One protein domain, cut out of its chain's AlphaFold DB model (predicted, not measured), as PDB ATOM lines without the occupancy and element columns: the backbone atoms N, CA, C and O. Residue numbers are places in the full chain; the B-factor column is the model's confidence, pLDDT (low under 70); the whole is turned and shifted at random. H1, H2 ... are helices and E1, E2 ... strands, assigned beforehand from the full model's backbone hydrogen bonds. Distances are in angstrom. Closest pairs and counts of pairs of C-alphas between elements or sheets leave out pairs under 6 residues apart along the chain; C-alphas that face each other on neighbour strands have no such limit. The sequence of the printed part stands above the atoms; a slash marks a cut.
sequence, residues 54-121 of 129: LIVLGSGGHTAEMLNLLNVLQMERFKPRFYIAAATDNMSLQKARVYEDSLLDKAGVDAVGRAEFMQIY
ATOM      1  N   LEU A  54     167.469 150.981 162.958       92.88
ATOM      2  CA  LEU A  54     167.549 150.701 161.530       92.88
ATOM      3  C   LEU A  54     166.672 149.491 161.209       92.88
ATOM      4  O   LEU A  54     166.867 148.410 161.760       92.88
ATOM      5  N   ILE A  55     165.714 149.682 160.316       92.75
ATOM      6  CA  ILE A  55     164.683 148.714 159.962       92.75
ATOM      7  C   ILE A  55     164.880 148.376 158.489       92.75
ATOM      8  O   ILE A  55     164.617 149.197 157.613       92.75
ATOM      9  N   VAL A  56     165.352 147.164 158.215       92.62
ATOM     10  CA  VAL A  56     165.538 146.673 156.847       92.62
ATOM     11  C   VAL A  56     164.312 145.860 156.449       92.62
ATOM     12  O   VAL A  56     163.973 144.869 157.090       92.62
ATOM     13  N   LEU A  57     163.641 146.299 155.391       91.62
ATOM     14  CA  LEU A  57     162.416 145.715 154.869       91.62
ATOM     15  C   LEU A  57     162.741 144.734 153.736       91.62
ATOM     16  O   LEU A  57     163.460 145.063 152.787       91.62
ATOM     17  N   GLY A  58     162.197 143.520 153.836       86.94
ATOM     18  CA  GLY A  58     162.247 142.502 152.783       86.94
ATOM     19  C   GLY A  58     160.978 142.504 151.927       86.94
ATOM     20  O   GLY A  58     159.900 142.790 152.434       86.94
ATOM     21  N   SER A  59     161.052 142.141 150.647       82.81
ATOM     22  CA  SER A  59     159.856 142.143 149.783       82.81
ATOM     23  C   SER A  59     158.839 141.075 150.173       82.81
ATOM     24  O   SER A  59     159.201 139.980 150.596       82.81
ATOM     25  N   GLY A  60     157.555 141.392 149.999       84.06
ATOM     26  CA  GLY A  60     156.458 140.446 150.210       84.06
ATOM     27  C   GLY A  60     156.175 140.163 151.689       84.06
ATOM     28  O   GLY A  60     155.944 141.092 152.470       84.06
ATOM     29  N   GLY A  61     156.151 138.877 152.058       86.31
ATOM     30  CA  GLY A  61     155.806 138.407 153.406       86.31
ATOM     31  C   GLY A  61     156.760 138.902 154.496       86.31
ATOM     32  O   GLY A  61     156.308 139.270 155.576       86.31
ATOM     33  N   HIS A  62     158.050 139.048 154.185       88.81
ATOM     34  CA  HIS A  62     159.053 139.508 155.151       88.81
ATOM     35  C   HIS A  62     158.804 140.929 155.663       88.81
ATOM     36  O   HIS A  62     159.049 141.214 156.834       88.81
ATOM     37  N   THR A  63     158.273 141.831 154.830       91.81
ATOM     38  CA  THR A  63     157.851 143.149 155.325       91.81
ATOM     39  C   THR A  63     156.681 143.028 156.286       91.81
ATOM     40  O   THR A  63     156.667 143.722 157.295       91.81
ATOM     41  N   ALA A  64     155.710 142.151 156.016       90.62
ATOM     42  CA  ALA A  64     154.578 141.966 156.920       90.62
ATOM     43  C   ALA A  64     155.034 141.426 158.285       90.62
ATOM     44  O   ALA A  64     154.621 141.949 159.318       90.62
ATOM     45  N   GLU A  65     155.939 140.444 158.289       92.69
ATOM     46  CA  GLU A  65     156.565 139.922 159.509       92.69
ATOM     47  C   GLU A  65     157.324 141.021 160.264       92.69
ATOM     48  O   GLU A  65     157.130 141.183 161.469       92.69
ATOM     49  N   MET A  66     158.125 141.827 159.557       92.94
ATOM     50  CA  MET A  66     158.880 142.923 160.168       92.94
ATOM     51  C   MET A  66     157.954 143.975 160.785       92.94
ATOM     52  O   MET A  66     158.147 144.357 161.934       92.94
ATOM     53  N   LEU A  67     156.912 144.411 160.073       91.69
ATOM     54  CA  LEU A  67     155.934 145.370 160.600       91.69
ATOM     55  C   LEU A  67     155.176 144.812 161.813       91.69
ATOM     56  O   LEU A  67     154.919 145.545 162.767       91.69
ATOM     57  N   ASN A  68     154.866 143.515 161.822       91.44
ATOM     58  CA  ASN A  68     154.245 142.873 162.977       91.44
ATOM     59  C   ASN A  68     155.178 142.865 164.201       91.44
ATOM     60  O   ASN A  68     154.730 143.123 165.318       91.44
ATOM     61  N   LEU A  69     156.483 142.642 164.002       90.94
ATOM     62  CA  LEU A  69     157.481 142.772 165.072       90.94
ATOM     63  C   LEU A  69     157.566 144.207 165.596       90.94
ATOM     64  O   LEU A  69     157.640 144.415 166.808       90.94
ATOM     65  N   LEU A  70     157.520 145.198 164.702       89.31
ATOM     66  CA  LEU A  70     157.539 146.604 165.098       89.31
ATOM     67  C   LEU A  70     156.330 146.977 165.964       89.31
ATOM     68  O   LEU A  70     156.482 147.768 166.889       89.31
ATOM     69  N   ASN A  71     155.161 146.382 165.719       86.50
ATOM     70  CA  ASN A  71     153.953 146.659 166.498       86.50
ATOM     71  C   ASN A  71     154.060 146.198 167.966       86.50
ATOM     72  O   ASN A  71     153.413 146.764 168.843       86.50
ATOM     73  N   VAL A  72     154.876 145.177 168.250       87.38
ATOM     74  CA  VAL A  72     155.111 144.673 169.618       87.38
ATOM     75  C   VAL A  72     156.275 145.407 170.298       87.38
ATOM     76  O   VAL A  72     156.357 145.475 171.526       87.38
ATOM     77  N   LEU A  73     157.193 145.964 169.512       83.88
ATOM     78  CA  LEU A  73     158.363 146.669 170.014       83.88
ATOM     79  C   LEU A  73     157.975 148.084 170.491       83.88
ATOM     80  O   LEU A  73     157.216 148.792 169.837       83.88
ATOM     81  N   GLN A  74     158.521 148.532 171.628       78.81
ATOM     82  CA  GLN A  74     158.245 149.864 172.193       78.81
ATOM     83  C   GLN A  74     158.859 150.992 171.339       78.81
ATOM     84  O   GLN A  74     159.915 151.531 171.682       78.81
ATOM     85  N   MET A  75     158.196 151.357 170.237       78.06
ATOM     86  CA  MET A  75     158.655 152.353 169.252       78.06
ATOM     87  C   MET A  75     159.000 153.715 169.862       78.06
ATOM     88  O   MET A  75     159.907 154.388 169.387       78.06
ATOM     89  N   GLU A  76     158.353 154.095 170.963       76.94
ATOM     90  CA  GLU A  76     158.610 155.352 171.677       76.94
ATOM     91  C   GLU A  76     160.073 155.511 172.125       76.94
ATOM     92  O   GLU A  76     160.576 156.632 172.236       76.94
ATOM     93  N   ARG A  77     160.770 154.391 172.359       80.62
ATOM     94  CA  ARG A  77     162.175 154.355 172.792       80.62
ATOM     95  C   ARG A  77     163.162 154.350 171.631       80.62
ATOM     96  O   ARG A  77     164.353 154.552 171.865       80.62
ATOM     97  N   PHE A  78     162.691 154.105 170.413       84.75
ATOM     98  CA  PHE A  78     163.527 153.958 169.233       84.75
ATOM     99  C   PHE A  78     163.337 155.159 168.310       84.75
ATOM    100  O   PHE A  78     162.459 155.155 167.455       84.75
ATOM    101  N   LYS A  79     164.123 156.220 168.509       83.81
ATOM    102  CA  LYS A  79     164.065 157.445 167.703       83.81
ATOM    103  C   LYS A  79     165.481 157.998 167.499       83.81
ATOM    104  O   LYS A  79     166.202 158.138 168.484       83.81
ATOM    105  N   PRO A  80     165.883 158.368 166.272       86.88
ATOM    106  CA  PRO A  80     165.131 158.284 165.013       86.88
ATOM    107  C   PRO A  80     165.044 156.853 164.443       86.88
ATOM    108  O   PRO A  80     165.839 155.981 164.803       86.88
ATOM    109  N   ARG A  81     164.074 156.625 163.547       91.00
ATOM    110  CA  ARG A  81     163.849 155.343 162.847       91.00
ATOM    111  C   ARG A  81     164.207 155.471 161.374       91.00
ATOM    112  O   ARG A  81     163.730 156.383 160.707       91.00
ATOM    113  N   PHE A  82     165.019 154.551 160.871       92.81
ATOM    114  CA  PHE A  82     165.447 154.512 159.477       92.81
ATOM    115  C   PHE A  82     164.889 153.260 158.812       92.81
ATOM    116  O   PHE A  82     165.277 152.149 159.161       92.81
ATOM    117  N   TYR A  83     163.997 153.436 157.847       93.81
ATOM    118  CA  TYR A  83     163.427 152.368 157.042       93.81
ATOM    119  C   TYR A  83     164.198 152.244 155.737       93.81
ATOM    120  O   TYR A  83     164.238 153.179 154.940       93.81
ATOM    121  N   ILE A  84     164.784 151.077 155.505       93.44
ATOM    122  CA  ILE A  84     165.501 150.758 154.277       93.44
ATOM    123  C   ILE A  84     164.749 149.655 153.552       93.44
ATOM    124  O   ILE A  84     164.549 148.581 154.110       93.44
ATOM    125  N   ALA A  85     164.395 149.883 152.293       93.00
ATOM    126  CA  ALA A  85     163.956 148.816 151.402       93.00
ATOM    127  C   ALA A  85     164.814 148.774 150.143       93.00
ATOM    128  O   ALA A  85     165.636 149.653 149.876       93.00
ATOM    129  N   ALA A  86     164.603 147.740 149.344       90.56
ATOM    130  CA  ALA A  86     165.201 147.681 148.029       90.56
ATOM    131  C   ALA A  86     164.569 148.691 147.068       90.56
ATOM    132  O   ALA A  86     163.369 148.951 147.133       90.56
ATOM    133  N   ALA A  87     165.359 149.200 146.124       87.00
ATOM    134  CA  ALA A  87     164.878 150.075 145.054       87.00
ATOM    135  C   ALA A  87     163.779 149.416 144.195       87.00
ATOM    136  O   ALA A  87     162.897 150.097 143.684       87.00
ATOM    137  N   THR A  88     163.805 148.088 144.074       85.50
ATOM    138  CA  THR A  88     162.790 147.292 143.368       85.50
ATOM    139  C   THR A  88     161.523 147.040 144.189       85.50
ATOM    140  O   THR A  88     160.530 146.559 143.648       85.50
ATOM    141  N   ASP A  89     161.509 147.393 145.477       84.81
ATOM    142  CA  ASP A  89     160.437 147.069 146.414       84.81
ATOM    143  C   ASP A  89     159.750 148.325 146.974       84.81
ATOM    144  O   ASP A  89     159.912 148.720 148.132       84.81
ATOM    145  N   ASN A  90     158.953 148.966 146.118       84.50
ATOM    146  CA  ASN A  90     158.214 150.181 146.468       84.50
ATOM    147  C   ASN A  90     157.061 149.916 147.449       84.50
ATOM    148  O   ASN A  90     156.759 150.766 148.290       84.50
ATOM    149  N   MET A  91     156.435 148.736 147.377       88.88
ATOM    150  CA  MET A  91     155.294 148.405 148.233       88.88
ATOM    151  C   MET A  91     155.691 148.337 149.707       88.88
ATOM    152  O   MET A  91     154.935 148.787 150.567       88.88
ATOM    153  N   SER A  92     156.870 147.798 150.016       90.06
ATOM    154  CA  SER A  92     157.320 147.674 151.401       90.06
ATOM    155  C   SER A  92     157.547 149.029 152.066       90.06
ATOM    156  O   SER A  92     157.120 149.232 153.202       90.06
ATOM    157  N   LEU A  93     158.118 149.998 151.340       90.88
ATOM    158  CA  LEU A  93     158.247 151.371 151.838       90.88
ATOM    159  C   LEU A  93     156.901 152.060 152.026       90.88
ATOM    160  O   LEU A  93     156.718 152.769 153.013       90.88
ATOM    161  N   GLN A  94     155.951 151.849 151.112       91.44
ATOM    162  CA  GLN A  94     154.599 152.383 151.276       91.44
ATOM    163  C   GLN A  94     153.926 151.812 152.528       91.44
ATOM    164  O   GLN A  94     153.369 152.574 153.313       91.44
ATOM    165  N   LYS A  95     154.039 150.499 152.770       92.06
ATOM    166  CA  LYS A  95     153.507 149.867 153.989       92.06
ATOM    167  C   LYS A  95     154.150 150.424 155.260       92.06
ATOM    168  O   LYS A  95     153.445 150.658 156.235       92.06
ATOM    169  N   ALA A  96     155.458 150.680 155.245       91.88
ATOM    170  CA  ALA A  96     156.153 151.286 156.379       91.88
ATOM    171  C   ALA A  96     155.715 152.736 156.649       91.88
ATOM    172  O   ALA A  96     155.587 153.119 157.807       91.88
ATOM    173  N   ARG A  97     155.427 153.527 155.606       91.88
ATOM    174  CA  ARG A  97     154.857 154.878 155.769       91.88
ATOM    175  C   ARG A  97     153.475 154.836 156.406       91.88
ATOM    176  O   ARG A  97     153.260 155.506 157.401       91.88
ATOM    177  N   VAL A  98     152.588 153.978 155.897       92.81
ATOM    178  CA  VAL A  98     151.243 153.791 156.474       92.81
ATOM    179  C   VAL A  98     151.326 153.343 157.936       92.81
ATOM    180  O   VAL A  98     150.540 153.786 158.769       92.81
ATOM    181  N   TYR A  99     152.292 152.484 158.266       90.81
ATOM    182  CA  TYR A  99     152.542 152.081 159.645       90.81
ATOM    183  C   TYR A  99     152.963 153.270 160.526       90.81
ATOM    184  O   TYR A  99     152.375 153.465 161.587       90.81
ATOM    185  N   GLU A 100     153.919 154.088 160.083       90.56
ATOM    186  CA  GLU A 100     154.339 155.296 160.807       90.56
ATOM    187  C   GLU A 100     153.208 156.317 160.972       90.56
ATOM    188  O   GLU A 100     153.018 156.830 162.074       90.56
ATOM    189  N   ASP A 101     152.406 156.545 159.934       89.50
ATOM    190  CA  ASP A 101     151.232 157.423 160.007       89.50
ATOM    191  C   ASP A 101     150.228 156.905 161.051       89.50
ATOM    192  O   ASP A 101     149.752 157.657 161.899       89.50
ATOM    193  N   SER A 102     150.001 155.587 161.099       89.06
ATOM    194  CA  SER A 102     149.133 154.978 162.116       89.06
ATOM    195  C   SER A 102     149.671 155.105 163.549       89.06
ATOM    196  O   SER A 102     148.895 155.075 164.508       89.06
ATOM    197  N   LEU A 103     150.993 155.228 163.720       85.19
ATOM    198  CA  LEU A 103     151.606 155.510 165.018       85.19
ATOM    199  C   LEU A 103     151.438 156.985 165.390       85.19
ATOM    200  O   LEU A 103     151.153 157.280 166.553       85.19
ATOM    201  N   LEU A 104     151.586 157.895 164.419       85.12
ATOM    202  CA  LEU A 104     151.377 159.334 164.608       85.12
ATOM    203  C   LEU A 104     149.951 159.628 165.073       85.12
ATOM    204  O   LEU A 104     149.781 160.383 166.031       85.12
ATOM    205  N   ASP A 105     148.958 158.959 164.490       83.44
ATOM    206  CA  ASP A 105     147.554 159.094 164.892       83.44
ATOM    207  C   ASP A 105     147.294 158.613 166.331       83.44
ATOM    208  O   ASP A 105     146.442 159.161 167.030       83.44
ATOM    209  N   LYS A 106     148.027 157.593 166.801       81.62
ATOM    210  CA  LYS A 106     147.831 157.002 168.137       81.62
ATOM    211  C   LYS A 106     148.540 157.758 169.256       81.62
ATOM    212  O   LYS A 106     148.001 157.841 170.355       81.62
ATOM    213  N   ALA A 107     149.762 158.229 169.011       77.25
ATOM    214  CA  ALA A 107     150.644 158.749 170.058       77.25
ATOM    215  C   ALA A 107     150.989 160.244 169.891       77.25
ATOM    216  O   ALA A 107     151.493 160.865 170.826       77.25
ATOM    217  N   GLY A 108     150.685 160.849 168.741       71.00
ATOM    218  CA  GLY A 108     151.041 162.233 168.428       71.00
ATOM    219  C   GLY A 108     152.499 162.400 167.979       71.00
ATOM    220  O   GLY A 108     153.362 161.548 168.204       71.00
ATOM    221  N   VAL A 109     152.787 163.529 167.325       68.19
ATOM    222  CA  VAL A 109     154.066 163.790 166.633       68.19
ATOM    223  C   VAL A 109     155.281 163.700 167.569       68.19
ATOM    224  O   VAL A 109     156.292 163.080 167.221       68.19
ATOM    225  N   ASP A 110     155.168 164.231 168.788       65.50
ATOM    226  CA  ASP A 110     156.263 164.254 169.771       65.50
ATOM    227  C   ASP A 110     156.600 162.849 170.312       65.50
ATOM    228  O   ASP A 110     157.763 162.500 170.567       65.50
ATOM    229  N   ALA A 111     155.589 161.982 170.425       64.56
ATOM    230  CA  ALA A 111     155.737 160.624 170.938       64.56
ATOM    231  C   ALA A 111     156.213 159.616 169.883       64.56
ATOM    232  O   ALA A 111     156.713 158.555 170.254       64.56
ATOM    233  N   VAL A 112     156.185 159.962 168.597       68.88
ATOM    234  CA  VAL A 112     156.634 159.088 167.500       68.88
ATOM    235  C   VAL A 112     158.016 159.507 166.990       68.88
ATOM    236  O   VAL A 112     158.902 158.671 166.827       68.88
ATOM    237  N   GLY A 113     158.293 160.810 166.898       76.88
ATOM    238  CA  GLY A 113     159.594 161.328 166.466       76.88
ATOM    239  C   GLY A 113     159.933 161.028 165.001       76.88
ATOM    240  O   GLY A 113     159.146 160.453 164.255       76.88
ATOM    241  N   ARG A 114     161.131 161.439 164.568       83.94
ATOM    242  CA  ARG A 114     161.531 161.435 163.149       83.94
ATOM    243  C   ARG A 114     161.697 160.018 162.577       83.94
ATOM    244  O   ARG A 114     162.445 159.209 163.135       83.94
ATOM    245  N   ALA A 115     161.052 159.770 161.437       89.06
ATOM    246  CA  ALA A 115     161.228 158.583 160.603       89.06
ATOM    247  C   ALA A 115     161.816 158.980 159.238       89.06
ATOM    248  O   ALA A 115     161.375 159.951 158.622       89.06
ATOM    249  N   GLU A 116     162.815 158.238 158.772       92.19
ATOM    250  CA  GLU A 116     163.434 158.414 157.458       92.19
ATOM    251  C   GLU A 116     163.282 157.150 156.621       92.19
ATOM    252  O   GLU A 116     163.334 156.037 157.134       92.19
ATOM    253  N   PHE A 117     163.100 157.335 155.317       93.06
ATOM    254  CA  PHE A 117     162.828 156.262 154.369       93.06
ATOM    255  C   PHE A 117     163.866 156.314 153.254       93.06
ATOM    256  O   PHE A 117     164.003 157.338 152.584       93.06
ATOM    257  N   MET A 118     164.587 155.217 153.048       92.81
ATOM    258  CA  MET A 118     165.682 155.114 152.090       92.81
ATOM    259  C   MET A 118     165.526 153.865 151.222       92.81
ATOM    260  O   MET A 118     164.993 152.839 151.650       92.81
ATOM    261  N   GLN A 119     166.026 153.956 149.995       92.94
ATOM    262  CA  GLN A 119     166.100 152.837 149.063       92.94
ATOM    263  C   GLN A 119     167.553 152.489 148.777       92.94
ATOM    264  O   GLN A 119     168.379 153.378 148.576       92.94
ATOM    265  N   ILE A 120     167.850 151.192 148.739       92.12
ATOM    266  CA  ILE A 120     169.168 150.668 148.371       92.12
ATOM    267  C   ILE A 120     169.055 149.652 147.236       92.12
ATOM    268  O   ILE A 120     168.022 149.007 147.050       92.12
ATOM    269  N   TYR A 121     170.129 149.480 146.472       89.94
ATOM    270  CA  TYR A 121     170.183 148.461 145.427       89.94
ATOM    271  C   TYR A 121     170.387 147.063 146.019       89.94
ATOM    272  O   TYR A 121     171.183 146.873 146.940       89.94
TER     273      TYR A 121
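Overview. This is residues 54 to 121 of the 129 residues of a protein of Nicotiana tabacum (UniProt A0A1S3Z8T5). A parallel sheet, order E1 E2 E3, has helices H1 and H2 side by side on one face, making two layers; tiny H3 sits at one end. The 68 printed residues, class mixed, run E1, H1, E2, H2, H3, E3. The whole is compact, radius of gyration of the C-alphas 11.4 A, spanning 32 by 19 by 17 A.

Arrangement. Inner strand E2, residues 78 to 86, is parallel to edge strands E1, residues 54 to 56, and E3, residues 115 to 120; N 55 and O 82, and N 118 and O 83, are within hydrogen-bond range at 2.8 A. H2, residues 90 to 107, lies over E2 and E3, height over the sheet 10.4 A; the closest C-alphas of E2 and H2, Ala 85 and Leu 93, are 6.3 A apart. H1, residues 61 to 72, only just touches H2 with 3 pairs of C-alphas within 8 A, the closest Thr 63 and Ser 92 at 6.0 A. H3, residues 109 to 112, only grazes the sheet. E1, H1, E2 and E2, H2 H3, E3 are strand-helix-strand units, parallel neighbours joined through helices, with right-handed crossovers. O i to N i+4 pairs within range are 7 of 8 in H1 and 13 of 14 in H2; H3 is too short.

Along the chain. E1 begins at C-alpha 54 (167.549, 150.701, 161.530); E3 ends at C-alpha 120 (169.168, 150.668, 148.371). H2 is 26.2 A long, E2 22.2 A.

Size, cuts and confidence. The printed part has no cut; its links are tight. Residues 109 to 112 are under pLDDT 70.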